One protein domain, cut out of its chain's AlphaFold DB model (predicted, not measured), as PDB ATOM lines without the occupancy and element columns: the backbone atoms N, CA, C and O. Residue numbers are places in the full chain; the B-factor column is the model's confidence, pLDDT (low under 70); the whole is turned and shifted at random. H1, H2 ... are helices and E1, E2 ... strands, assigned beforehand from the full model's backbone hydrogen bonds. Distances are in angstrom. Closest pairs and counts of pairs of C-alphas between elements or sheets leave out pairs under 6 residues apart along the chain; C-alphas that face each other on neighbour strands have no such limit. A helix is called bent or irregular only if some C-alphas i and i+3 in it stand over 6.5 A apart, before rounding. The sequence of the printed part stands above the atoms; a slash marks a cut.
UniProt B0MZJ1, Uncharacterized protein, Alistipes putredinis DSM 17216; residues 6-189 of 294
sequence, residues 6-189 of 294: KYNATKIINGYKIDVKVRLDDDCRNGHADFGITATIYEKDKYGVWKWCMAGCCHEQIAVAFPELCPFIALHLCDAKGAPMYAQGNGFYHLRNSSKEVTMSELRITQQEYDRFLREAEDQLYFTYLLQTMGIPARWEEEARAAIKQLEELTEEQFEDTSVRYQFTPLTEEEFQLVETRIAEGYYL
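This is residues 6 to 189 of the 294 residues of an uncharacterized protein of Alistipes putredinis DSM 17216 (UniProt B0MZJ1). Two lobes lie along one long axis: a twisted four-stranded sheet with H1 and H2 packed on one face, and a cluster of short helices, H3 to H6, with H8 at its far end. The long helix H7 bridges them, running from near H6 to cross over the same face of the sheet as H1 and H2; the other face is bare of helices. The printed part has 184 residues, with four named strands followed by eight named helices; the sheet, in order E1, E2, E3, E4, is antiparallel, and the class is mixed, helices and strands. It is loose, with a radius of gyration of the C-alphas of 19.7 A, and a rod spanning 74 by 35 by 24 A.

E1 (residues 6 to 13), E2 (16 to 25), E3 (34 to 44) and E4 (50 to 56) form a meander, each strand the antiparallel neighbour of the one before. N 9 and O 20 are 3.0 A apart across E1 and E2, N 21 and O 38 2.8 A across E2 and E3, and N 41 and O 54 2.8 A across E3 and E4, within hydrogen-bond range. H1 (59 to 65) and H2 (67 to 74) form a helical hairpin on the sheet, at heights of 8.6 and 9.3 A; their closest C-alphas, of Ala 63 and Cys 70, are 5.7 A apart. H2 is irregular, with C-alphas 68 and 71 7.5 A apart. H3 (87 to 97) and H4 (100 to 107) form another hairpin, their closest C-alphas those of His 94 and Thr 103, 5.3 A. H5 (111 to 120) touches H4 about perpendicular, at 84 degrees, closest at the C-alphas of Met 104 and Tyr 114, 6.6 A. H6 (124 to 133) touches H3, closest at the C-alphas of Gln 88 and Thr 128, 6.1 A, and forms a hairpin with H5. H7 (136 to 155) is on the same face of the sheet as H1 and H2, making two layers, helices on one face of a sheet. Its line stands at 64 degrees to E2 on the local plane, across the strands. H7 only just touches H2, with residues 143 to 147 alone and 3 pairs of C-alphas within 8 A; the closest are those of Pro 71 and Ala 147, 6.4 A. H8 (173 to 184) touches H6 with residues 175 to 179 alone, closest at the C-alphas of Tyr 126 and Val 179, 6.5 A. Every O i to N i+4 pair is within hydrogen-bond range in H1 and H3 to H8; H2 has 1 of 4, and 4 of 5 O i to N i+3 pairs.

E1 begins at C-alpha 6, (-41.596, 26.366, -5.068). E3 is 32.9 A long, E2 28.2 A and H7 28.5 A. H7 begins at C-alpha 136, (-37.907, 20.302, -31.159), and H8 ends at C-alpha 184, (-36.823, 25.869, -53.479).

The two C-alphas farthest apart, of Tyr 47 and Glu 185, are 74.1 A apart. The printed part has no cut. The links H2 to H3, of 12 residues, and H7 to H8, of 17, are long. The mean pLDDT of the printed part is 97.0, and no printed residue is under 70.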
ATOM      1  N   LYS A   6     -42.875  26.409  -5.800       97.75
ATOM      2  CA  LYS A   6     -41.596  26.366  -5.068       97.75
ATOM      3  C   LYS A   6     -41.525  25.131  -4.184       97.75
ATOM      4  O   LYS A   6     -42.233  25.038  -3.189       97.75
ATOM      5  N   TYR A   7     -40.599  24.236  -4.500       98.38
ATOM      6  CA  TYR A   7     -40.315  23.044  -3.714       98.38
ATOM      7  C   TYR A   7     -38.937  23.155  -3.061       98.38
ATOM      8  O   TYR A   7     -37.971  23.589  -3.691       98.38
ATOM      9  N   ASN A   8     -38.837  22.766  -1.792       98.12
ATOM     10  CA  ASN A   8     -37.571  22.719  -1.068       98.12
ATOM     11  C   ASN A   8     -37.448  21.370  -0.366       98.12
ATOM     12  O   ASN A   8     -38.410  20.902   0.239       98.12
ATOM     13  N   ALA A   9     -36.256  20.786  -0.393       98.12
ATOM     14  CA  ALA A   9     -35.970  19.552   0.324       98.12
ATOM     15  C   ALA A   9     -34.554  19.554   0.893       98.12
ATOM     16  O   ALA A   9     -33.658  20.236   0.400       98.12
ATOM     17  N   THR A  10     -34.349  18.751   1.930       98.06
ATOM     18  CA  THR A  10     -33.052  18.580   2.581       98.06
ATOM     19  C   THR A  10     -32.714  17.102   2.641       98.06
ATOM     20  O   THR A  10     -33.529  16.295   3.088       98.06
ATOM     21  N   LYS A  11     -31.485  16.744   2.264       97.50
ATOM     22  CA  LYS A  11     -30.963  15.384   2.425       97.50
ATOM     23  C   LYS A  11     -29.556  15.410   2.991       97.50
ATOM     24  O   LYS A  11     -28.751  16.271   2.648       97.50
ATOM     25  N   ILE A  12     -29.264  14.457   3.872       96.38
ATOM     26  CA  ILE A  12     -27.920  14.238   4.407       96.38
ATOM     27  C   ILE A  12     -27.359  12.970   3.770       96.38
ATOM     28  O   ILE A  12     -27.950  11.900   3.910       96.38
ATOM     29  N   ILE A  13     -26.231  13.083   3.071       93.56
ATOM     30  CA  ILE A  13     -25.572  11.975   2.374       93.56
ATOM     31  C   ILE A  13     -24.052  12.151   2.433       93.56
ATOM     32  O   ILE A  13     -23.545  13.251   2.247       93.56
ATOM     33  N   ASN A  14     -23.316  11.074   2.729       90.31
ATOM     34  CA  ASN A  14     -21.844  11.045   2.744       90.31
ATOM     35  C   ASN A  14     -21.171  12.174   3.553       90.31
ATOM     36  O   ASN A  14     -20.126  12.679   3.161       90.31
ATOM     37  N   GLY A  15     -21.765  12.585   4.678       91.94
ATOM     38  CA  GLY A  15     -21.219  13.663   5.514       91.94
ATOM     39  C   GLY A  15     -21.533  15.083   5.029       91.94
ATOM     40  O   GLY A  15     -21.050  16.034   5.637       91.94
ATOM     41  N   TYR A  16     -22.383  15.227   4.008       95.88
ATOM     42  CA  TYR A  16     -22.884  16.501   3.499       95.88
ATOM     43  C   TYR A  16     -24.379  16.659   3.774       95.88
ATOM     44  O   TYR A  16     -25.137  15.695   3.675       95.88
ATOM     45  N   LYS A  17     -24.811  17.881   4.090       97.56
ATOM     46  CA  LYS A  17     -26.217  18.298   4.113       97.56
ATOM     47  C   LYS A  17     -26.476  19.130   2.863       97.56
ATOM     48  O   LYS A  17     -25.820  20.149   2.663       97.56
ATOM     49  N   ILE A  18     -27.422  18.699   2.040       98.06
ATOM     50  CA  ILE A  18     -27.769  19.330   0.767       98.06
ATOM     51  C   ILE A  18     -29.201  19.840   0.876       98.06
ATOM     52  O   ILE A  18     -30.133  19.045   1.003       98.06
ATOM     53  N   ASP A  19     -29.347  21.160   0.833       98.25
ATOM     54  CA  ASP A  19     -30.629  21.857   0.798       98.25
ATOM     55  C   ASP A  19     -30.909  22.248  -0.661       98.25
ATOM     56  O   ASP A  19     -30.233  23.124  -1.203       98.25
ATOM     57  N   VAL A  20     -31.858  21.573  -1.316       98.50
ATOM     58  CA  VAL A  20     -32.248  21.812  -2.715       98.50
ATOM     59  C   VAL A  20     -33.488  22.697  -2.787       98.50
ATOM     60  O   VAL A  20     -34.408  22.564  -1.979       98.50
ATOM     61  N   LYS A  21     -33.519  23.587  -3.780       98.44
ATOM     62  CA  LYS A  21     -34.659  24.439  -4.117       98.44
ATOM     63  C   LYS A  21     -34.976  24.303  -5.598       98.44
ATOM     64  O   LYS A  21     -34.120  24.616  -6.428       98.44
ATOM     65  N   VAL A  22     -36.207  23.904  -5.899       98.50
ATOM     66  CA  VAL A  22     -36.795  23.882  -7.242       98.50
ATOM     67  C   VAL A  22     -37.875  24.953  -7.319       98.50
ATOM     68  O   VAL A  22     -38.629  25.151  -6.364       98.50
ATOM     69  N   ARG A  23     -37.943  25.672  -8.433       97.88
ATOM     70  CA  ARG A  23     -38.977  26.671  -8.680       97.88
ATOM     71  C   ARG A  23     -39.397  26.705 -10.140       97.88
ATOM     72  O   ARG A  23     -38.591  26.391 -11.009       97.88
ATOM     73  N   LEU A  24     -40.624  27.149 -10.358       98.44
ATOM     74  CA  LEU A  24     -41.123  27.670 -11.620       98.44
ATOM     75  C   LEU A  24     -41.791  29.004 -11.293       98.44
ATOM     76  O   LEU A  24     -42.822  29.013 -10.621       98.44
ATOM     77  N   ASP A  25     -41.146  30.119 -11.632       97.19
ATOM     78  CA  ASP A  25     -41.615  31.468 -11.299       97.19
ATOM     79  C   ASP A  25     -41.052  32.551 -12.233       97.19
ATOM     80  O   ASP A  25     -40.044  32.338 -12.899       97.19
ATOM     81  N   ASP A  26     -41.692  33.726 -12.260       95.56
ATOM     82  CA  ASP A  26     -41.151  34.951 -12.879       95.56
ATOM     83  C   ASP A  26     -40.468  35.836 -11.813       95.56
ATOM     84  O   ASP A  26     -40.874  36.968 -11.530       95.56
ATOM     85  N   ASP A  27     -39.436  35.303 -11.146       88.62
ATOM     86  CA  ASP A  27     -38.700  36.039 -10.099       88.62
ATOM     87  C   ASP A  27     -37.996  37.290 -10.668       88.62
ATOM     88  O   ASP A  27     -37.828  38.298  -9.978       88.62
ATOM     89  N   CYS A  28     -37.628  37.253 -11.955       86.44
ATOM     90  CA  CYS A  28     -36.973  38.353 -12.664       86.44
ATOM     91  C   CYS A  28     -37.940  39.424 -13.197       86.44
ATOM     92  O   CYS A  28     -37.469  40.463 -13.666       86.44
ATOM     93  N   ARG A  29     -39.261  39.210 -13.112       90.94
ATOM     94  CA  ARG A  29     -40.314  40.097 -13.643       90.94
ATOM     95  C   ARG A  29     -40.117  40.430 -15.117       90.94
ATOM     96  O   ARG A  29     -40.263  41.579 -15.541       90.94
ATOM     97  N   ASN A  30     -39.719  39.431 -15.888       90.69
ATOM     98  CA  ASN A  30     -39.403  39.565 -17.298       90.69
ATOM     99  C   ASN A  30     -40.583  39.122 -18.190       90.69
ATOM    100  O   ASN A  30     -40.450  39.172 -19.415       90.69
ATOM    101  N   GLY A  31     -41.723  38.734 -17.606       94.19
ATOM    102  CA  GLY A  31     -42.953  38.384 -18.309       94.19
ATOM    103  C   GLY A  31     -43.068  36.911 -18.700       94.19
ATOM    104  O   GLY A  31     -43.915  36.596 -19.539       94.19
ATOM    105  N   HIS A  32     -42.231  36.028 -18.152       95.81
ATOM    106  CA  HIS A  32     -42.391  34.579 -18.268       95.81
ATOM    107  C   HIS A  32     -41.873  33.844 -17.036       95.81
ATOM    108  O   HIS A  32     -40.945  34.302 -16.376       95.81
ATOM    109  N   ALA A  33     -42.473  32.695 -16.733       97.38
ATOM    110  CA  ALA A  33     -41.972  31.818 -15.683       97.38
ATOM    111  C   ALA A  33     -40.826  30.941 -16.205       97.38
ATOM    112  O   ALA A  33     -40.930  30.371 -17.294       97.38
ATOM    113  N   ASP A  34     -39.771  30.799 -15.403       97.19
ATOM    114  CA  ASP A  34     -38.608  29.968 -15.711       97.19
ATOM    115  C   ASP A  34     -38.387  28.891 -14.643       97.19
ATOM    116  O   ASP A  34     -38.574  29.111 -13.440       97.19
ATOM    117  N   PHE A  35     -37.929  27.719 -15.075       98.19
ATOM    118  CA  PHE A  35     -37.487  26.665 -14.176       98.19
ATOM    119  C   PHE A  35     -36.147  27.026 -13.529       98.19
ATOM    120  O   PHE A  35     -35.145  27.336 -14.179       98.19
ATOM    121  N   GLY A  36     -36.083  26.898 -12.209       97.44
ATOM    122  CA  GLY A  36     -34.872  27.086 -11.424       97.44
ATOM    123  C   GLY A  36     -34.617  25.893 -10.518       97.44
ATOM    124  O   GLY A  36     -35.484  25.551  -9.723       97.44
ATOM    125  N   ILE A  37     -33.418  25.314 -10.557       98.25
ATOM    126  CA  ILE A  37     -32.968  24.339  -9.568       98.25
ATOM    127  C   ILE A  37     -31.588  24.731  -9.055       98.25
ATOM    128  O   ILE A  37     -30.682  25.059  -9.813       98.25
ATOM    129  N   THR A  38     -31.449  24.772  -7.738       98.31
ATOM    130  CA  THR A  38     -30.205  25.153  -7.064       98.31
ATOM    131  C   THR A  38     -30.078  24.386  -5.762       98.31
ATOM    132  O   THR A  38     -31.082  23.935  -5.209       98.31
ATOM    133  N   ALA A  39     -28.863  24.279  -5.237       98.25
ATOM    134  CA  ALA A  39     -28.632  23.758  -3.901       98.25
ATOM    135  C   ALA A  39     -27.705  24.656  -3.085       98.25
ATOM    136  O   ALA A  39     -26.907  25.424  -3.624       98.25
ATOM    137  N   THR A  40     -27.814  24.526  -1.766       98.44
ATOM    138  CA  THR A  40     -26.811  24.962  -0.793       98.44
ATOM    139  C   THR A  40     -26.300  23.733  -0.053       98.44
ATOM    140  O   THR A  40     -27.087  22.940   0.463       98.44
ATOM    141  N   ILE A  41     -24.982  23.563  -0.016       98.00
ATOM    142  CA  ILE A  41     -24.321  22.367   0.501       98.00
ATOM    143  C   ILE A  41     -23.488  22.738   1.722       98.00
ATOM    144  O   ILE A  41     -22.723  23.706   1.702       98.00
ATOM    145  N   TYR A  42     -23.618  21.931   2.768       97.94
ATOM    146  CA  TYR A  42     -22.853  22.035   4.001       97.94
ATOM    147  C   TYR A  42     -22.076  20.746   4.246       97.94
ATOM    148  O   TYR A  42     -22.606  19.657   4.044       97.94
ATOM    149  N   GLU A  43     -20.853  20.865   4.741       96.50
ATOM    150  CA  GLU A  43     -20.027  19.744   5.190       96.50
ATOM    151  C   GLU A  43     -20.044  19.669   6.721       96.50
ATOM    152  O   GLU A  43     -20.115  20.695   7.408       96.50
ATOM    153  N   LYS A  44     -20.013  18.455   7.276       94.31
ATOM    154  CA  LYS A  44     -19.946  18.253   8.723       94.31
ATOM    155  C   LYS A  44     -18.501  18.328   9.209       94.31
ATOM    156  O   LYS A  44     -17.676  17.508   8.820       94.31
ATOM    157  N   ASP A  45     -18.199  19.270  10.100       91.12
ATOM    158  CA  ASP A  45     -16.866  19.365  10.695       91.12
ATOM    159  C   ASP A  45     -16.609  18.285  11.767       91.12
ATOM    160  O   ASP A  45     -17.501  17.536  12.182       91.12
ATOM    161  N   LYS A  46     -15.363  18.220  12.259       91.31
ATOM    162  CA  LYS A  46     -14.930  17.260  13.293       91.31
ATOM    163  C   LYS A  46     -15.663  17.393  14.637       91.31
ATOM    164  O   LYS A  46     -15.562  16.493  15.465       91.31
ATOM    165  N   TYR A  47     -16.364  18.502  14.869       91.94
ATOM    166  CA  TYR A  47     -17.170  18.751  16.066       91.94
ATOM    167  C   TYR A  47     -18.662  18.481  15.824       91.94
ATOM    168  O   TYR A  47     -19.483  18.687  16.717       91.94
ATOM    169  N   GLY A  48     -19.028  18.000  14.633       88.44
ATOM    170  CA  GLY A  48     -20.397  17.677  14.260       88.44
ATOM    171  C   GLY A  48     -21.226  18.874  13.791       88.44
ATOM    172  O   GLY A  48     -22.440  18.722  13.636       88.44
ATOM    173  N   VAL A  49     -20.604  20.033  13.552       93.69
ATOM    174  CA  VAL A  49     -21.274  21.265  13.117       93.69
ATOM    175  C   VAL A  49     -21.283  21.344  11.593       93.69
ATOM    176  O   VAL A  49     -20.267  21.128  10.937       93.69
ATOM    177  N   TRP A  50     -22.436  21.690  11.023       95.81
ATOM    178  CA  TRP A  50     -22.575  21.933   9.588       95.81
ATOM    179  C   TRP A  50     -21.944  23.275   9.206       95.81
ATOM    180  O   TRP A  50     -22.351  24.328   9.703       95.81
ATOM    181  N   LYS A  51     -20.951  23.244   8.317       96.31
ATOM    182  CA  LYS A  51     -20.279  24.422   7.762       96.31
ATOM    183  C   LYS A  51     -20.648  24.579   6.299       96.31
ATOM    184  O   LYS A  51     -20.683  23.600   5.564       96.31
ATOM    185  N   TRP A  52     -20.946  25.808   5.889       97.31
ATOM    186  CA  TRP A  52     -21.243  26.113   4.492       97.31
ATOM    187  C   TRP A  52     -20.049  25.738   3.604       97.31
ATOM    188  O   TRP A  52     -18.913  26.066   3.948       97.31
ATOM    189  N   CYS A  53     -20.315  25.053   2.492       94.56
ATOM    190  CA  CYS A  53     -19.304  24.576   1.551       94.56
ATOM    191  C   CYS A  53     -19.448  25.246   0.178       94.56
ATOM    192  O   CYS A  53     -18.484  25.805  -0.337       94.56
ATOM    193  N   MET A  54     -20.637  25.178  -0.429       96.31
ATOM    194  CA  MET A  54     -20.921  25.783  -1.737       96.31
ATOM    195  C   MET A  54     -22.421  25.993  -1.956       96.31
ATOM    196  O   MET A  54     -23.250  25.416  -1.252       96.31
ATOM    197  N   ALA A  55     -22.770  26.818  -2.943       96.81
ATOM    198  CA  ALA A  55     -24.142  27.026  -3.390       96.81
ATOM    199  C   ALA A  55     -24.191  27.377  -4.886       96.81
ATOM    200  O   ALA A  55     -23.181  27.780  -5.461       96.81
ATOM    201  N   GLY A  56     -25.365  27.251  -5.504       96.50
ATOM    202  CA  GLY A  56     -25.593  27.544  -6.925       96.50
ATOM    203  C   GLY A  56     -26.284  26.379  -7.627       96.50
ATOM    204  O   GLY A  56     -27.027  25.643  -6.980       96.50
ATOM    205  N   CYS A  57     -26.028  26.184  -8.925       95.31
ATOM    206  CA  CYS A  57     -26.629  25.097  -9.709       95.31
ATOM    207  C   CYS A  57     -26.365  23.719  -9.078       95.31
ATOM    208  O   CYS A  57     -27.300  22.955  -8.888       95.31
ATOM    209  N   CYS A  58     -25.109  23.425  -8.707       96.75
ATOM    210  CA  CYS A  58     -24.692  22.179  -8.036       96.75
ATOM    211  C   CYS A  58     -25.309  20.900  -8.650       96.75
ATOM    212  O   CYS A  58     -25.682  19.976  -7.926       96.75
ATOM    213  N   HIS A  59     -25.473  20.863  -9.979       96.94
ATOM    214  CA  HIS A  59     -26.279  19.846 -10.666       96.94
ATOM    215  C   HIS A  59     -25.797  18.418 -10.391       96.94
ATOM    216  O   HIS A  59     -26.610  17.536 -10.141       96.94
ATOM    217  N   GLU A  60     -24.482  18.191 -10.363       96.38
ATOM    218  CA  GLU A  60     -23.906  16.877 -10.062       96.38
ATOM    219  C   GLU A  60     -24.284  16.398  -8.652       96.38
ATOM    220  O   GLU A  60     -24.690  15.253  -8.459       96.38
ATOM    221  N   GLN A  61     -24.200  17.285  -7.658       96.81
ATOM    222  CA  GLN A  61     -24.512  16.955  -6.268       96.81
ATOM    223  C   GLN A  61     -26.018  16.750  -6.071       96.81
ATOM    224  O   GLN A  61     -26.424  15.852  -5.330       96.81
ATOM    225  N   ILE A  62     -26.848  17.540  -6.760       97.81
ATOM    226  CA  ILE A  62     -28.303  17.363  -6.765       97.81
ATOM    227  C   ILE A  62     -28.673  16.025  -7.399       97.81
ATOM    228  O   ILE A  62     -29.441  15.291  -6.794       97.81
ATOM    229  N   ALA A  63     -28.099  15.662  -8.547       97.31
ATOM    230  CA  ALA A  63     -28.392  14.394  -9.217       97.31
ATOM    231  C   ALA A  63     -28.052  13.171  -8.343       97.31
ATOM    232  O   ALA A  63     -28.768  12.173  -8.363       97.31
ATOM    233  N   VAL A  64     -26.989  13.256  -7.533       96.38
ATOM    234  CA  VAL A  64     -26.621  12.199  -6.574       96.38
ATOM    235  C   VAL A  64     -27.588  12.143  -5.386       96.38
ATOM    236  O   VAL A  64     -27.972  11.058  -4.947       96.38
ATOM    237  N   ALA A  65     -27.966  13.293  -4.823       97.00
ATOM    238  CA  ALA A  65     -28.791  13.343  -3.619       97.00
ATOM    239  C   ALA A  65     -30.288  13.142  -3.908       97.00
ATOM    240  O   ALA A  65     -30.961  12.429  -3.165       97.00
ATOM    241  N   PHE A  66     -30.785  13.732  -4.985       97.50
ATOM    242  CA  PHE A  66     -32.185  13.776  -5.398       97.50
ATOM    243  C   PHE A  66     -32.297  13.371  -6.879       97.50
ATOM    244  O   PHE A  66     -32.582  14.219  -7.730       97.50
ATOM    245  N   PRO A  67     -32.034  12.097  -7.227       96.81
ATOM    246  CA  PRO A  67     -32.108  11.631  -8.612       96.81
ATOM    247  C   PRO A  67     -33.479  11.894  -9.256       96.81
ATOM    248  O   PRO A  67     -33.555  12.163 -10.452       96.81
ATOM    249  N   GLU A  68     -34.550  11.900  -8.465       97.56
ATOM    250  CA  GLU A  68     -35.903  12.259  -8.887       97.56
ATOM    251  C   GLU A  68     -36.036  13.705  -9.398       97.56
ATOM    252  O   GLU A  68     -36.967  13.993 -10.144       97.56
ATOM    253  N   LEU A  69     -35.108  14.608  -9.055       98.12
ATOM    254  CA  LEU A  69     -35.112  16.009  -9.493       98.12
ATOM    255  C   LEU A  69     -34.261  16.265 -10.751       98.12
ATOM    256  O   LEU A  69     -34.159  17.408 -11.197       98.12
ATOM    257  N   CYS A  70     -33.673  15.229 -11.360       97.00
ATOM    258  CA  CYS A  70     -32.897  15.366 -12.599       97.00
ATOM    259  C   CYS A  70     -33.658  16.029 -13.768       97.00
ATOM    260  O   CYS A  70     -33.024  16.798 -14.493       97.00
ATOM    261  N   PRO A  71     -34.978  15.825 -13.961       97.38
ATOM    262  CA  PRO A  71     -35.720  16.552 -14.994       97.38
ATOM    263  C   PRO A  71     -35.607  18.080 -14.860       97.38
ATOM    264  O   PRO A  71     -35.437  18.780 -15.854       97.38
ATOM    265  N   PHE A  72     -35.590  18.608 -13.632       98.25
ATOM    266  CA  PHE A  72     -35.447  20.047 -13.385       98.25
ATOM    267  C   PHE A  72     -34.029  20.570 -13.647       98.25
ATOM    268  O   PHE A  72     -33.868  21.753 -13.929       98.25
ATOM    269  N   ILE A  73     -33.006  19.707 -13.580       97.31
ATOM    270  CA  ILE A  73     -31.636  20.049 -14.000       97.31
ATOM    271  C   ILE A  73     -31.603  20.291 -15.509       97.31
ATOM    272  O   ILE A  73     -31.035  21.286 -15.955       97.31
ATOM    273  N   ALA A  74     -32.233  19.410 -16.291       95.88
ATOM    274  CA  ALA A  74     -32.294  19.536 -17.748       95.88
ATOM    275  C   ALA A  74     -33.084  20.774 -18.207       95.88
ATOM    276  O   ALA A  74     -32.783  21.350 -19.252       95.88
ATOM    277  N   LEU A  75     -34.076  21.182 -17.411       97.94
ATOM    278  CA  LEU A  75     -34.908  22.355 -17.661       97.94
ATOM    279  C   LEU A  75     -34.385  23.629 -16.994       97.94
ATOM    280  O   LEU A  75     -35.030  24.663 -17.101       97.94
ATOM    281  N   HIS A  76     -33.244  23.604 -16.302       96.94
ATOM    282  CA  HIS A  76     -32.760  24.793 -15.610       96.94
ATOM    283  C   HIS A  76     -32.593  25.975 -16.586       96.94
ATOM    284  O   HIS A  76     -31.923  25.837 -17.604       96.94
ATOM    285  N   LEU A  77     -33.193  27.129 -16.259       95.50
ATOM    286  CA  LEU A  77     -33.265  28.348 -17.088       95.50
ATOM    287  C   LEU A  77     -34.137  28.248 -18.350       95.50
ATOM    288  O   LEU A  77     -34.141  29.175 -19.161       95.50
ATOM    289  N   CYS A  78     -34.877  27.154 -18.515       97.94
ATOM    290  CA  CYS A  78     -35.901  27.050 -19.543       97.94
ATOM    291  C   CYS A  78     -37.204  27.688 -19.065       97.94
ATOM    292  O   CYS A  78     -37.497  27.676 -17.868       97.94
ATOM    293  N   ASP A  79     -38.004  28.199 -19.995       98.06
ATOM    294  CA  ASP A  79     -39.328  28.732 -19.664       98.06
ATOM    295  C   ASP A  79     -40.359  27.638 -19.350       98.06
ATOM    296  O   ASP A  79     -40.085  26.441 -19.442       98.06
ATOM    297  N   ALA A  80     -41.583  28.048 -19.016       97.81
ATOM    298  CA  ALA A  80     -42.715  27.152 -18.766       97.81
ATOM    299  C   ALA A  80     -43.090  26.237 -19.954       97.81
ATOM    300  O   ALA A  80     -43.781  25.238 -19.755       97.81
ATOM    301  N   LYS A  81     -42.630  26.533 -21.179       98.00
ATOM    302  CA  LYS A  81     -42.759  25.663 -22.366       98.00
ATOM    303  C   LYS A  81     -41.497  24.842 -22.632       98.00
ATOM    304  O   LYS A  81     -41.398  24.171 -23.654       98.00
ATOM    305  N   GLY A  82     -40.530  24.903 -21.728       98.25
ATOM    306  CA  GLY A  82     -39.270  24.192 -21.802       98.25
ATOM    307  C   GLY A  82     -38.279  24.805 -22.778       98.25
ATOM    308  O   GLY A  82     -37.203  24.245 -22.934       98.25
ATOM    309  N   ALA A  83     -38.556  25.929 -23.437       98.31
ATOM    310  CA  ALA A  83     -37.579  26.497 -24.358       98.31
ATOM    311  C   ALA A  83     -36.343  27.004 -23.588       98.31
ATOM    312  O   ALA A  83     -36.507  27.707 -22.586       98.31
ATOM    313  N   PRO A  84     -35.115  26.666 -24.034       97.69
ATOM    314  CA  PRO A  84     -33.886  27.123 -23.395       97.69
ATOM    315  C   PRO A  84     -33.699  28.629 -23.548       97.69
ATOM    316  O   PRO A  84     -34.368  29.287 -24.358       97.69
ATOM    317  N   MET A  85     -32.757  29.173 -22.776       95.06
ATOM    318  CA  MET A  85     -32.636  30.613 -22.660       95.06
ATOM    319  C   MET A  85     -32.276  31.262 -24.000       95.06
ATOM    320  O   MET A  85     -31.260  30.906 -24.592       95.06
ATOM    321  N   TYR A  86     -33.078  32.218 -24.482       94.50
ATOM    322  CA  TYR A  86     -32.941  32.800 -25.833       94.50
ATOM    323  C   TYR A  86     -32.757  31.737 -26.937       94.50
ATOM    324  O   TYR A  86     -31.797  31.804 -27.711       94.50
ATOM    325  N   ALA A  87     -33.666  30.761 -27.018       97.00
ATOM    326  CA  ALA A  87     -33.513  29.525 -27.790       97.00
ATOM    327  C   ALA A  87     -32.946  29.702 -29.212       97.00
ATOM    328  O   ALA A  87     -32.011  28.998 -29.598       97.00
ATOM    329  N   GLN A  88     -33.460  30.655 -30.001       96.88
ATOM    330  CA  GLN A  88     -32.957  30.881 -31.362       96.88
ATOM    331  C   GLN A  88     -31.566  31.533 -31.375       96.88
ATOM    332  O   GLN A  88     -30.711  31.145 -32.170       96.88
ATOM    333  N   GLY A  89     -31.333  32.525 -30.510       97.06
ATOM    334  CA  GLY A  89     -30.094  33.306 -30.474       97.06
ATOM    335  C   GLY A  89     -28.930  32.533 -29.857       97.06
ATOM    336  O   GLY A  89     -27.892  32.361 -30.499       97.06
ATOM    337  N   ASN A  90     -29.118  32.016 -28.641       97.12
ATOM    338  CA  ASN A  90     -28.113  31.209 -27.950       97.12
ATOM    339  C   ASN A  90     -27.891  29.877 -28.665       97.12
ATOM    340  O   ASN A  90     -26.744  29.489 -28.878       97.12
ATOM    341  N   GLY A  91     -28.962  29.224 -29.130       97.50
ATOM    342  CA  GLY A  91     -28.863  27.995 -29.917       97.50
ATOM    343  C   GLY A  91     -27.992  28.164 -31.160       97.50
ATOM    344  O   GLY A  91     -27.059  27.390 -31.387       97.50
ATOM    345  N   PHE A  92     -28.235  29.226 -31.936       98.19
ATOM    346  CA  PHE A  92     -27.432  29.527 -33.118       98.19
ATOM    347  C   PHE A  92     -25.999  29.952 -32.767       98.19
ATOM    348  O   PHE A  92     -25.050  29.567 -33.453       98.19
ATOM    349  N   TYR A  93     -25.810  30.704 -31.679       97.94
ATOM    350  CA  TYR A  93     -24.482  31.070 -31.192       97.94
ATOM    351  C   TYR A  93     -23.654  29.833 -30.821       97.94
ATOM    352  O   TYR A  93     -22.517  29.711 -31.288       97.94
ATOM    353  N   HIS A  94     -24.208  28.905 -30.037       97.75
ATOM    354  CA  HIS A  94     -23.516  27.685 -29.625       97.75
ATOM    355  C   HIS A  94     -23.181  26.793 -30.820       97.75
ATOM    356  O   HIS A  94     -22.037  26.350 -30.932       97.75
ATOM    357  N   LEU A  95     -24.103  26.660 -31.780       98.00
ATOM    358  CA  LEU A  95     -23.864  25.936 -33.029       98.00
ATOM    359  C   LEU A  95     -22.617  26.437 -33.781       98.00
ATOM    360  O   LEU A  95     -21.956  25.659 -34.472       98.00
ATOM    361  N   ARG A  96     -22.297  27.734 -33.681       97.25
ATOM    362  CA  ARG A  96     -21.172  28.361 -34.393       97.25
ATOM    363  C   ARG A  96     -19.904  28.519 -33.560       97.25
ATOM    364  O   ARG A  96     -18.824  28.561 -34.144       97.25
ATOM    365  N   ASN A  97     -20.024  28.634 -32.240       97.69
ATOM    366  CA  ASN A  97     -18.934  29.102 -31.379       97.69
ATOM    367  C   ASN A  97     -18.623  28.172 -30.200       97.69
ATOM    368  O   ASN A  97     -17.708  28.453 -29.432       97.69
ATOM    369  N   SER A  98     -19.390  27.104 -29.998       97.25
ATOM    370  CA  SER A  98     -19.222  26.187 -28.867       97.25
ATOM    371  C   SER A  98     -18.981  24.757 -29.319       97.25
ATOM    372  O   SER A  98     -19.035  24.438 -30.507       97.25
ATOM    373  N   SER A  99     -18.680  23.884 -28.355       97.75
ATOM    374  CA  SER A  99     -18.567  22.464 -28.650       97.75
ATOM    375  C   SER A  99     -19.930  21.887 -29.035       97.75
ATOM    376  O   SER A  99     -21.005  22.415 -28.718       97.75
ATOM    377  N   LYS A 100     -19.862  20.765 -29.736       97.69
ATOM    378  CA  LYS A 100     -21.020  19.976 -30.114       97.69
ATOM    379  C   LYS A 100     -21.830  19.540 -28.891       97.69
ATOM    380  O   LYS A 100     -23.047  19.668 -28.897       97.69
ATOM    381  N   GLU A 101     -21.152  19.099 -27.836       97.69
ATOM    382  CA  GLU A 101     -21.756  18.648 -26.579       97.69
ATOM    383  C   GLU A 101     -22.535  19.782 -25.910       97.69
ATOM    384  O   GLU A 101     -23.668  19.573 -25.490       97.69
ATOM    385  N   VAL A 102     -21.967  20.994 -25.885       96.12
ATOM    386  CA  VAL A 102     -22.648  22.184 -25.350       96.12
ATOM    387  C   VAL A 102     -23.916  22.481 -26.146       96.12
ATOM    388  O   VAL A 102     -24.979  22.637 -25.563       96.12
ATOM    389  N   THR A 103     -23.827  22.496 -27.478       97.19
ATOM    390  CA  THR A 103     -24.982  22.789 -28.346       97.19
ATOM    391  C   THR A 103     -26.084  21.740 -28.191       97.19
ATOM    392  O   THR A 103     -27.263  22.079 -28.101       97.19
ATOM    393  N   MET A 104     -25.705  20.459 -28.157       98.12
ATOM    394  CA  MET A 104     -26.642  19.350 -27.992       98.12
ATOM    395  C   MET A 104     -27.316  19.371 -26.623       98.12
ATOM    396  O   MET A 104     -28.516  19.123 -26.545       98.12
ATOM    397  N   SER A 105     -26.560  19.682 -25.568       95.56
ATOM    398  CA  SER A 105     -27.086  19.810 -24.209       95.56
ATOM    399  C   SER A 105     -28.045  20.991 -24.086       95.56
ATOM    400  O   SER A 105     -29.131  20.825 -23.546       95.56
ATOM    401  N   GLU A 106     -27.666  22.161 -24.606       95.12
ATOM    402  CA  GLU A 106     -28.467  23.391 -24.532       95.12
ATOM    403  C   GLU A 106     -29.816  23.230 -25.238       95.12
ATOM    404  O   GLU A 106     -30.866  23.566 -24.698       95.12
ATOM    405  N   LEU A 107     -29.800  22.675 -26.452       97.25
ATOM    406  CA  LEU A 107     -31.007  22.503 -27.259       97.25
ATOM    407  C   LEU A 107     -31.750  21.197 -26.959       97.25
ATOM    408  O   LEU A 107     -32.834  20.988 -27.500       97.25
ATOM    409  N   ARG A 108     -31.171  20.311 -26.138       97.56
ATOM    410  CA  ARG A 108     -31.661  18.946 -25.877       97.56
ATOM    411  C   ARG A 108     -31.999  18.209 -27.177       97.56
ATOM    412  O   ARG A 108     -33.120  17.761 -27.418       97.56
ATOM    413  N   ILE A 109     -30.999  18.127 -28.054       98.12
ATOM    414  CA  ILE A 109     -31.117  17.521 -29.386       98.12
ATOM    415  C   ILE A 109     -30.214  16.306 -29.552       98.12
ATOM    416  O   ILE A 109     -29.183  16.146 -28.900       98.12
ATOM    417  N   THR A 110     -30.601  15.455 -30.492       98.25
ATOM    418  CA  THR A 110     -29.834  14.285 -30.900       98.25
ATOM    419  C   THR A 110     -28.631  14.666 -31.761       98.25
ATOM    420  O   THR A 110     -28.541  15.754 -32.335       98.25
ATOM    421  N   GLN A 111     -27.723  13.703 -31.924       98.38
ATOM    422  CA  GLN A 111     -26.598  13.820 -32.844       98.38
ATOM    423  C   GLN A 111     -27.031  14.185 -34.267       98.38
ATOM    424  O   GLN A 111     -26.446  15.055 -34.906       98.38
ATOM    425  N   GLN A 112     -28.056  13.494 -34.762       98.38
ATOM    426  CA  GLN A 112     -28.527  13.626 -36.134       98.38
ATOM    427  C   GLN A 112     -29.102  15.022 -36.399       98.38
ATOM    428  O   GLN A 112     -28.874  15.601 -37.462       98.38
ATOM    429  N   GLU A 113     -29.821  15.574 -35.422       98.50
ATOM    430  CA  GLU A 113     -30.358  16.934 -35.477       98.50
ATOM    431  C   GLU A 113     -29.238  17.971 -35.439       98.50
ATOM    432  O   GLU A 113     -29.238  18.894 -36.252       98.50
ATOM    433  N   TYR A 114     -28.237  17.784 -34.572       98.56
ATOM    434  CA  TYR A 114     -27.045  18.632 -34.554       98.56
ATOM    435  C   TYR A 114     -26.330  18.634 -35.912       98.56
ATOM    436  O   TYR A 114     -26.038  19.697 -36.459       98.56
ATOM    437  N   ASP A 115     -26.093  17.457 -36.496       98.31
ATOM    438  CA  ASP A 115     -25.405  17.338 -37.786       98.31
ATOM    439  C   ASP A 115     -26.205  17.987 -38.922       98.31
ATOM    440  O   ASP A 115     -25.630  18.530 -39.871       98.31
ATOM    441  N   ARG A 116     -27.541  17.962 -38.831       97.88
ATOM    442  CA  ARG A 116     -28.414  18.693 -39.752       97.88
ATOM    443  C   ARG A 116     -28.271  20.200 -39.581       97.88
ATOM    444  O   ARG A 116     -28.031  20.878 -40.578       97.88
ATOM    445  N   PHE A 117     -28.338  20.720 -38.356       98.19
ATOM    446  CA  PHE A 117     -28.111  22.143 -38.098       98.19
ATOM    447  C   PHE A 117     -26.749  22.608 -38.611       98.19
ATOM    448  O   PHE A 117     -26.670  23.609 -39.319       98.19
ATOM    449  N   LEU A 118     -25.684  21.864 -38.313       96.75
ATOM    450  CA  LEU A 118     -24.324  22.224 -38.708       96.75
ATOM    451  C   LEU A 118     -24.175  22.335 -40.233       96.75
ATOM    452  O   LEU A 118     -23.465  23.213 -40.728       96.75
ATOM    453  N   ARG A 119     -24.858  21.450 -40.967       95.25
ATOM    454  CA  ARG A 119     -24.846  21.404 -42.431       95.25
ATOM    455  C   ARG A 119     -25.732  22.472 -43.073       95.25
ATOM    456  O   ARG A 119     -25.338  23.030 -44.092       95.25
ATOM    457  N   GLU A 120     -26.925  22.703 -42.530       95.44
ATOM    458  CA  GLU A 120     -27.992  23.438 -43.224       95.44
ATOM    459  C   GLU A 120     -28.197  24.860 -42.698       95.44
ATOM    460  O   GLU A 120     -28.447  25.761 -43.494       95.44
ATOM    461  N   ALA A 121     -28.066  25.094 -41.390       96.19
ATOM    462  CA  ALA A 121     -28.489  26.336 -40.746       96.19
ATOM    463  C   ALA A 121     -27.551  27.518 -41.048       96.19
ATOM    464  O   ALA A 121     -26.752  27.920 -40.209       96.19
ATOM    465  N   GLU A 122     -27.610  28.087 -42.249       95.50
ATOM    466  CA  GLU A 122     -26.754  29.206 -42.675       95.50
ATOM    467  C   GLU A 122     -27.001  30.495 -41.872       95.50
ATOM    468  O   GLU A 122     -26.054  31.220 -41.569       95.50
ATOM    469  N   ASP A 123     -28.250  30.766 -41.498       96.25
ATOM    470  CA  ASP A 123     -28.661  31.936 -40.725       96.25
ATOM    471  C   ASP A 123     -29.690  31.563 -39.642       96.25
ATOM    472  O   ASP A 123     -30.210  30.443 -39.607       96.25
ATOM    473  N   GLN A 124     -29.967  32.501 -38.731       97.50
ATOM    474  CA  GLN A 124     -30.874  32.272 -37.602       97.50
ATOM    475  C   GLN A 124     -32.322  31.997 -38.052       97.50
ATOM    476  O   GLN A 124     -33.042  31.261 -37.376       97.50
ATOM    477  N   LEU A 125     -32.753  32.542 -39.197       98.00
ATOM    478  CA  LEU A 125     -34.094  32.298 -39.733       98.00
ATOM    479  C   LEU A 125     -34.235  30.828 -40.145       98.00
ATOM    480  O   LEU A 125     -35.159  30.143 -39.709       98.00
ATOM    481  N   TYR A 126     -33.270  30.310 -40.912       98.19
ATOM    482  CA  TYR A 126     -33.281  28.906 -41.310       98.19
ATOM    483  C   TYR A 126     -33.046  27.960 -40.121       98.19
ATOM    484  O   TYR A 126     -33.669  26.905 -40.038       98.19
ATOM    485  N   PHE A 127     -32.220  28.356 -39.148       98.56
ATOM    486  CA  PHE A 127     -32.080  27.631 -37.881       98.56
ATOM    487  C   PHE A 127     -33.424  27.473 -37.149       98.56
ATOM    488  O   PHE A 127     -33.769  26.374 -36.719       98.56
ATOM    489  N   THR A 128     -34.216  28.544 -37.062       98.50
ATOM    490  CA  THR A 128     -35.532  28.530 -36.397       98.50
ATOM    491  C   THR A 128     -36.534  27.652 -37.146       98.50
ATOM    492  O   THR A 128     -37.237  26.846 -36.537       98.50
ATOM    493  N   TYR A 129     -36.533  27.724 -38.478       98.62
ATOM    494  CA  TYR A 129     -37.306  26.815 -39.323       98.62
ATOM    495  C   TYR A 129     -36.944  25.341 -39.060       98.62
ATOM    496  O   TYR A 129     -37.824  24.487 -38.930       98.62
ATOM    497  N   LEU A 130     -35.650  25.024 -38.936       98.50
ATOM    498  CA  LEU A 130     -35.187  23.668 -38.635       98.50
ATOM    499  C   LEU A 130     -35.611  23.211 -37.231       98.50
ATOM    500  O   LEU A 130     -36.036  22.068 -37.088       98.50
ATOM    501  N   LEU A 131     -35.574  24.087 -36.218       98.56
ATOM    502  CA  LEU A 131     -36.118  23.778 -34.888       98.56
ATOM    503  C   LEU A 131     -37.581  23.319 -34.987       98.56
ATOM    504  O   LEU A 131     -37.927  22.249 -34.482       98.56
ATOM    505  N   GLN A 132     -38.427  24.089 -35.678       98.31
ATOM    506  CA  GLN A 132     -39.856  23.784 -35.810       98.31
ATOM    507  C   GLN A 132     -40.116  22.522 -36.629       98.31
ATOM    508  O   GLN A 132     -40.866  21.652 -36.191       98.31
ATOM    509  N   THR A 133     -39.484  22.388 -37.795       98.12
ATOM    510  CA  THR A 133     -39.720  21.242 -38.692       98.12
ATOM    511  C   THR A 133     -39.189  19.921 -38.145       98.12
ATOM    512  O   THR A 133     -39.653  18.862 -38.560       98.12
ATOM    513  N   MET A 134     -38.248  19.957 -37.199       98.25
ATOM    514  CA  MET A 134     -37.782  18.769 -36.476       98.25
ATOM    515  C   MET A 134     -38.597  18.472 -35.210       98.25
ATOM    516  O   MET A 134     -38.296  17.511 -34.509       98.25
ATOM    517  N   GLY A 135     -39.625  19.272 -34.902       98.44
ATOM    518  CA  GLY A 135     -40.489  19.062 -33.738       98.44
ATOM    519  C   GLY A 135     -39.809  19.333 -32.395       98.44
ATOM    520  O   GLY A 135     -40.323  18.917 -31.360       98.44
ATOM    521  N   ILE A 136     -38.671  20.035 -32.384       98.62
ATOM    522  CA  ILE A 136     -37.907  20.302 -31.159       98.62
ATOM    523  C   ILE A 136     -38.726  21.108 -30.134       98.62
ATOM    524  O   ILE A 136     -38.782  20.674 -28.985       98.62
ATOM    525  N   PRO A 137     -39.426  22.203 -30.509       98.56
ATOM    526  CA  PRO A 137     -40.258  22.942 -29.562       98.56
ATOM    527  C   PRO A 137     -41.361  22.095 -28.920       98.56
ATOM    528  O   PRO A 137     -41.643  22.263 -27.740       98.56
ATOM    529  N   ALA A 138     -41.952  21.156 -29.667       98.50
ATOM    530  CA  ALA A 138     -42.971  20.262 -29.122       98.50
ATOM    531  C   ALA A 138     -42.382  19.323 -28.057       98.50
ATOM    532  O   ALA A 138     -42.986  19.141 -27.006       98.50
ATOM    533  N   ARG A 139     -41.169  18.793 -28.282       98.38
ATOM    534  CA  ARG A 139     -40.472  17.971 -27.277       98.38
ATOM    535  C   ARG A 139     -40.125  18.761 -26.019       98.38
ATOM    536  O   ARG A 139     -40.311  18.253 -24.921       98.38
ATOM    537  N   TRP A 140     -39.660  20.003 -26.165       98.69
ATOM    538  CA  TRP A 140     -39.422  20.880 -25.014       98.69
ATOM    539  C   TRP A 140     -40.693  21.093 -24.192       98.69
ATOM    540  O   TRP A 140     -40.654  21.024 -22.965       98.69
ATOM    541  N   GLU A 141     -41.827  21.289 -24.862       98.50
ATOM    542  CA  GLU A 141     -43.106  21.487 -24.191       98.50
ATOM    543  C   GLU A 141     -43.586  20.215 -23.475       98.50
ATOM    544  O   GLU A 141     -44.115  20.293 -22.367       98.50
ATOM    545  N   GLU A 142     -43.366  19.034 -24.056       98.56
ATOM    546  CA  GLU A 142     -43.637  17.746 -23.404       98.56
ATOM    547  C   GLU A 142     -42.789  17.552 -22.136       98.56
ATOM    548  O   GLU A 142     -43.327  17.190 -21.085       98.56
ATOM    549  N   GLU A 143     -41.485  17.842 -22.209       98.31
ATOM    550  CA  GLU A 143     -40.564  17.797 -21.067       98.31
ATOM    551  C   GLU A 143     -41.009  18.753 -19.951       98.31
ATOM    552  O   GLU A 143     -41.092  18.362 -18.782       98.31
ATOM    553  N   ALA A 144     -41.359  19.991 -20.309       98.62
ATOM    554  CA  ALA A 144     -41.822  20.999 -19.363       98.62
ATOM    555  C   ALA A 144     -43.152  20.623 -18.709       98.62
ATOM    556  O   ALA A 144     -43.282  20.730 -17.492       98.62
ATOM    557  N   ARG A 145     -44.126  20.116 -19.476       98.69
ATOM    558  CA  ARG A 145     -45.411  19.641 -18.936       98.69
ATOM    559  C   ARG A 145     -45.219  18.504 -17.936       98.69
ATOM    560  O   ARG A 145     -45.878  18.492 -16.897       98.69
ATOM    561  N   ALA A 146     -44.312  17.568 -18.219       98.62
ATOM    562  CA  ALA A 146     -43.992  16.485 -17.293       98.62
ATOM    563  C   ALA A 146     -43.367  17.015 -15.989       98.62
ATOM    564  O   ALA A 146     -43.773  16.601 -14.903       98.62
ATOM    565  N   ALA A 147     -42.434  17.965 -16.087       98.56
ATOM    566  CA  ALA A 147     -41.799  18.581 -14.925       98.56
ATOM    567  C   ALA A 147     -42.760  19.460 -14.109       98.56
ATOM    568  O   ALA A 147     -42.714  19.424 -12.880       98.56
ATOM    569  N   ILE A 148     -43.660  20.206 -14.761       98.69
ATOM    570  CA  ILE A 148     -44.729  20.967 -14.093       98.69
ATOM    571  C   ILE A 148     -45.594  20.017 -13.285       98.69
ATOM    572  O   ILE A 148     -45.733  20.220 -12.086       98.69
ATOM    573  N   LYS A 149     -46.091  18.937 -13.897       98.56
ATOM    574  CA  LYS A 149     -46.922  17.953 -13.198       98.56
ATOM    575  C   LYS A 149     -46.209  17.367 -11.975       98.56
ATOM    576  O   LYS A 149     -46.798  17.270 -10.904       98.56
ATOM    577  N   GLN A 150     -44.930  17.016 -12.113       98.56
ATOM    578  CA  GLN A 150     -44.131  16.545 -10.982       98.56
ATOM    579  C   GLN A 150     -44.026  17.612  -9.879       98.56
ATOM    580  O   GLN A 150     -44.106  17.292  -8.695       98.56
ATOM    581  N   LEU A 151     -43.839  18.882 -10.242       98.19
ATOM    582  CA  LEU A 151     -43.713  19.971  -9.277       98.19
ATOM    583  C   LEU A 151     -45.047  20.297  -8.590       98.19
ATOM    584  O   LEU A 151     -45.052  20.587  -7.396       98.19
ATOM    585  N   GLU A 152     -46.166  20.201  -9.306       98.50
ATOM    586  CA  GLU A 152     -47.522  20.293  -8.754       98.50
ATOM    587  C   GLU A 152     -47.771  19.197  -7.712       98.50
ATOM    588  O   GLU A 152     -48.226  19.483  -6.608       98.50
ATOM    589  N   GLU A 153     -47.393  17.950  -8.011       98.19
ATOM    590  CA  GLU A 153     -47.485  16.830  -7.065       98.19
ATOM    591  C   GLU A 153     -46.613  17.054  -5.818       98.19
ATOM    592  O   GLU A 153     -47.041  16.770  -4.702       98.19
ATOM    593  N   LEU A 154     -45.402  17.597  -5.986       97.88
ATOM    594  CA  LEU A 154     -44.482  17.892  -4.879       97.88
ATOM    595  C   LEU A 154     -44.925  19.070  -3.997       97.88
ATOM    596  O   LEU A 154     -44.481  19.168  -2.852       97.88
ATOM    597  N   THR A 155     -45.722  19.991  -4.539       97.44
ATOM    598  CA  THR A 155     -46.153  21.223  -3.851       97.44
ATOM    599  C   THR A 155     -47.609  21.190  -3.403       97.44
ATOM    600  O   THR A 155     -47.998  22.031  -2.601       97.44
ATOM    601  N   GLU A 156     -48.395  20.228  -3.893       97.56
ATOM    602  CA  GLU A 156     -49.853  20.167  -3.730       97.56
ATOM    603  C   GLU A 156     -50.574  21.416  -4.287       97.56
ATOM    604  O   GLU A 156     -51.695  21.745  -3.895       97.56
ATOM    605  N   GLU A 157     -49.944  22.105  -5.244       97.06
ATOM    606  CA  GLU A 157     -50.470  23.284  -5.930       97.06
ATOM    607  C   GLU A 157     -50.630  23.007  -7.433       97.06
ATOM    608  O   GLU A 157     -49.990  22.126  -7.994       97.06
ATOM    609  N   GLN A 158     -51.519  23.743  -8.102       97.50
ATOM    610  CA  GLN A 158     -51.711  23.671  -9.557       97.50
ATOM    611  C   GLN A 158     -51.137  24.929 -10.193       97.50
ATOM    612  O   GLN A 158     -51.492  26.025  -9.751       97.50
ATOM    613  N   PHE A 159     -50.289  24.786 -11.205       97.94
ATOM    614  CA  PHE A 159     -49.638  25.901 -11.878       97.94
ATOM    615  C   PHE A 159     -50.575  26.566 -12.888       97.94
ATOM    616  O   PHE A 159     -51.196  25.912 -13.722       97.94
ATOM    617  N   GLU A 160     -50.655  27.890 -12.828       96.69
ATOM    618  CA  GLU A 160     -51.304  28.718 -13.837       96.69
ATOM    619  C   GLU A 160     -50.234  29.518 -14.579       96.69
ATOM    620  O   GLU A 160     -49.597  30.406 -14.008       96.69
ATOM    621  N   ASP A 161     -50.031  29.203 -15.861       96.44
ATOM    622  CA  ASP A 161     -49.081  29.935 -16.697       96.44
ATOM    623  C   ASP A 161     -49.636  31.328 -17.031       96.44
ATOM    624  O   ASP A 161     -50.541  31.480 -17.852       96.44
ATOM    625  N   THR A 162     -49.072  32.349 -16.389       95.50
ATOM    626  CA  THR A 162     -49.404  33.766 -16.609       95.50
ATOM    627  C   THR A 162     -48.403  34.476 -17.528       95.50
ATOM    628  O   THR A 162     -48.422  35.704 -17.643       95.50
ATOM    629  N   SER A 163     -47.522  33.722 -18.198       96.56
ATOM    630  CA  SER A 163     -46.485  34.268 -19.077       96.56
ATOM    631  C   SER A 163     -47.088  35.032 -20.263       96.56
ATOM    632  O   SER A 163     -47.998  34.564 -20.944       96.56
ATOM    633  N   VAL A 164     -46.543  36.215 -20.553       96.50
ATOM    634  CA  VAL A 164     -46.941  37.061 -21.697       96.50
ATOM    635  C   VAL A 164     -46.003  36.915 -22.896       96.50
ATOM    636  O   VAL A 164     -46.292  37.411 -23.985       96.50
ATOM    637  N   ARG A 165     -44.862  36.251 -22.702       95.62
ATOM    638  CA  ARG A 165     -43.903  35.885 -23.748       95.62
ATOM    639  C   ARG A 165     -43.218  34.567 -23.393       95.62
ATOM    640  O   ARG A 165     -43.412  34.052 -22.304       95.62
ATOM    641  N   TYR A 166     -42.408  34.048 -24.309       97.12
ATOM    642  CA  TYR A 166     -41.631  32.819 -24.132       97.12
ATOM    643  C   TYR A 166     -40.239  33.003 -24.742       97.12
ATOM    644  O   TYR A 166     -39.991  33.962 -25.481       97.12
ATOM    645  N   GLN A 167     -39.325  32.094 -24.430       96.69
ATOM    646  CA  GLN A 167     -37.934  32.112 -24.868       96.69
ATOM    647  C   GLN A 167     -37.730  31.532 -26.268       96.69
ATOM    648  O   GLN A 167     -36.690  31.771 -26.883       96.69
ATOM    649  N   PHE A 168     -38.744  30.844 -26.795       98.00
ATOM    650  CA  PHE A 168     -38.855  30.492 -28.204       98.00
ATOM    651  C   PHE A 168     -39.981  31.287 -28.873       98.00
ATOM    652  O   PHE A 168     -41.112  31.335 -28.390       98.00
ATOM    653  N   THR A 169     -39.678  31.890 -30.021       97.06
ATOM    654  CA  THR A 169     -40.655  32.566 -30.885       97.06
ATOM    655  C   THR A 169     -40.760  31.784 -32.194       97.06
ATOM    656  O   THR A 169     -39.782  31.756 -32.948       97.06
ATOM    657  N   PRO A 170     -41.904  31.132 -32.464       97.00
ATOM    658  CA  PRO A 170     -42.141  30.477 -33.742       97.00
ATOM    659  C   PRO A 170     -42.062  31.477 -34.897       97.00
ATOM    660  O   PRO A 170     -42.435  32.639 -34.732       97.00
ATOM    661  N   LEU A 171     -41.627  31.002 -36.060       98.19
ATOM    662  CA  LEU A 171     -41.740  31.753 -37.303       98.19
ATOM    663  C   LEU A 171     -43.203  32.085 -37.593       98.19
ATOM    664  O   LEU A 171     -44.089  31.251 -37.373       98.19
ATOM    665  N   THR A 172     -43.437  33.279 -38.133       98.19
ATOM    666  CA  THR A 172     -44.734  33.597 -38.736       98.19
ATOM    667  C   THR A 172     -44.945  32.778 -40.009       98.19
ATOM    668  O   THR A 172     -44.007  32.205 -40.569       98.19
ATOM    669  N   GLU A 173     -46.182  32.734 -40.500       98.06
ATOM    670  CA  GLU A 173     -46.501  32.056 -41.759       98.06
ATOM    671  C   GLU A 173     -45.703  32.653 -42.934       98.06
ATOM    672  O   GLU A 173     -45.157  31.923 -43.759       98.06
ATOM    673  N   GLU A 174     -45.555  33.979 -42.977       98.25
ATOM    674  CA  GLU A 174     -44.778  34.669 -44.009       98.25
ATOM    675  C   GLU A 174     -43.288  34.317 -43.935       98.25
ATOM    676  O   GLU A 174     -42.641  34.106 -44.962       98.25
ATOM    677  N   GLU A 175     -42.731  34.234 -42.725       98.38
ATOM    678  CA  GLU A 175     -41.345  33.816 -42.511       98.38
ATOM    679  C   GLU A 175     -41.128  32.355 -42.916       98.38
ATOM    680  O   GLU A 175     -40.113  32.031 -43.539       98.38
ATOM    681  N   PHE A 176     -42.088  31.480 -42.620       98.19
ATOM    682  CA  PHE A 176     -42.046  30.077 -43.015       98.19
ATOM    683  C   PHE A 176     -42.051  29.938 -44.544       98.19
ATOM    684  O   PHE A 176     -41.154  29.314 -45.118       98.19
ATOM    685  N   GLN A 177     -42.990  30.605 -45.221       98.25
ATOM    686  CA  GLN A 177     -43.078  30.633 -46.685       98.25
ATOM    687  C   GLN A 177     -41.830  31.238 -47.337       98.25
ATOM    688  O   GLN A 177     -41.376  30.763 -48.383       98.25
ATOM    689  N   LEU A 178     -41.233  32.258 -46.715       98.50
ATOM    690  CA  LEU A 178     -39.974  32.838 -47.170       98.50
ATOM    691  C   LEU A 178     -38.837  31.811 -47.125       98.50
ATOM    692  O   LEU A 178     -38.051  31.729 -48.073       98.50
ATOM    693  N   VAL A 179     -38.722  31.036 -46.044       98.31
ATOM    694  CA  VAL A 179     -37.691  29.995 -45.932       98.31
ATOM    695  C   VAL A 179     -37.921  28.888 -46.958       98.31
ATOM    696  O   VAL A 179     -36.970  28.534 -47.654       98.31
ATOM    697  N   GLU A 180     -39.153  28.409 -47.122       98.19
ATOM    698  CA  GLU A 180     -39.514  27.401 -48.133       98.19
ATOM    699  C   GLU A 180     -39.168  27.861 -49.553       98.19
ATOM    700  O   GLU A 180     -38.513  27.148 -50.315       98.19
ATOM    701  N   THR A 181     -39.517  29.104 -49.890       98.44
ATOM    702  CA  THR A 181     -39.187  29.705 -51.189       98.44
ATOM    703  C   THR A 181     -37.674  29.765 -51.389       98.44
ATOM    704  O   THR A 181     -37.157  29.336 -52.419       98.44
ATOM    705  N   ARG A 182     -36.926  30.213 -50.373       98.00
ATOM    706  CA  ARG A 182     -35.457  30.237 -50.406       98.00
ATOM    707  C   ARG A 182     -34.861  28.843 -50.591       98.00
ATOM    708  O   ARG A 182     -33.883  28.698 -51.324       98.00
ATOM    709  N   ILE A 183     -35.412  27.820 -49.940       97.38
ATOM    710  CA  ILE A 183     -34.985  26.430 -50.132       97.38
ATOM    711  C   ILE A 183     -35.228  26.014 -51.588       97.38
ATOM    712  O   ILE A 183     -34.288  25.561 -52.244       97.38
ATOM    713  N   ALA A 184     -36.437  26.234 -52.114       97.88
ATOM    714  CA  ALA A 184     -36.823  25.869 -53.479       97.88
ATOM    715  C   ALA A 184     -35.974  26.572 -54.555       97.88
ATOM    716  O   ALA A 184     -35.570  25.955 -55.540       97.88
ATOM    717  N   GLU A 185     -35.629  27.840 -54.342       97.50
ATOM    718  CA  GLU A 185     -34.762  28.629 -55.228       97.50
ATOM    719  C   GLU A 185     -33.265  28.308 -55.060       97.50
ATOM    720  O   GLU A 185     -32.400  28.888 -55.722       97.50
ATOM    721  N   GLY A 186     -32.919  27.396 -54.149       96.88
ATOM    722  CA  GLY A 186     -31.541  27.020 -53.865       96.88
ATOM    723  C   GLY A 186     -30.737  28.124 -53.175       96.88
ATOM    724  O   GLY A 186     -29.506  28.126 -53.243       96.88
ATOM    725  N   TYR A 187     -31.383  29.078 -52.501       97.12
ATOM    726  CA  TYR A 187     -30.723  30.155 -51.759       97.12
ATOM    727  C   TYR A 187     -29.700  29.607 -50.753       97.12
ATOM    728  O   TYR A 187     -28.594  30.144 -50.651       97.12
ATOM    729  N   TYR A 188     -30.015  28.513 -50.059       96.56
ATOM    730  CA  TYR A 188     -29.119  27.883 -49.079       96.56
ATOM    731  C   TYR A 188     -28.095  26.912 -49.698       96.56
ATOM    732  O   TYR A 188     -27.324  26.288 -48.975       96.56
ATOM    733  N   LEU A 189     -28.021  26.792 -51.031       95.75
ATOM    734  CA  LEU A 189     -26.991  25.968 -51.669       95.75
ATOM    735  C   LEU A 189     -25.590  26.569 -51.452       95.75
ATOM    736  O   LEU A 189     -25.415  27.783 -51.630       95.75
TER     737      LEU A 189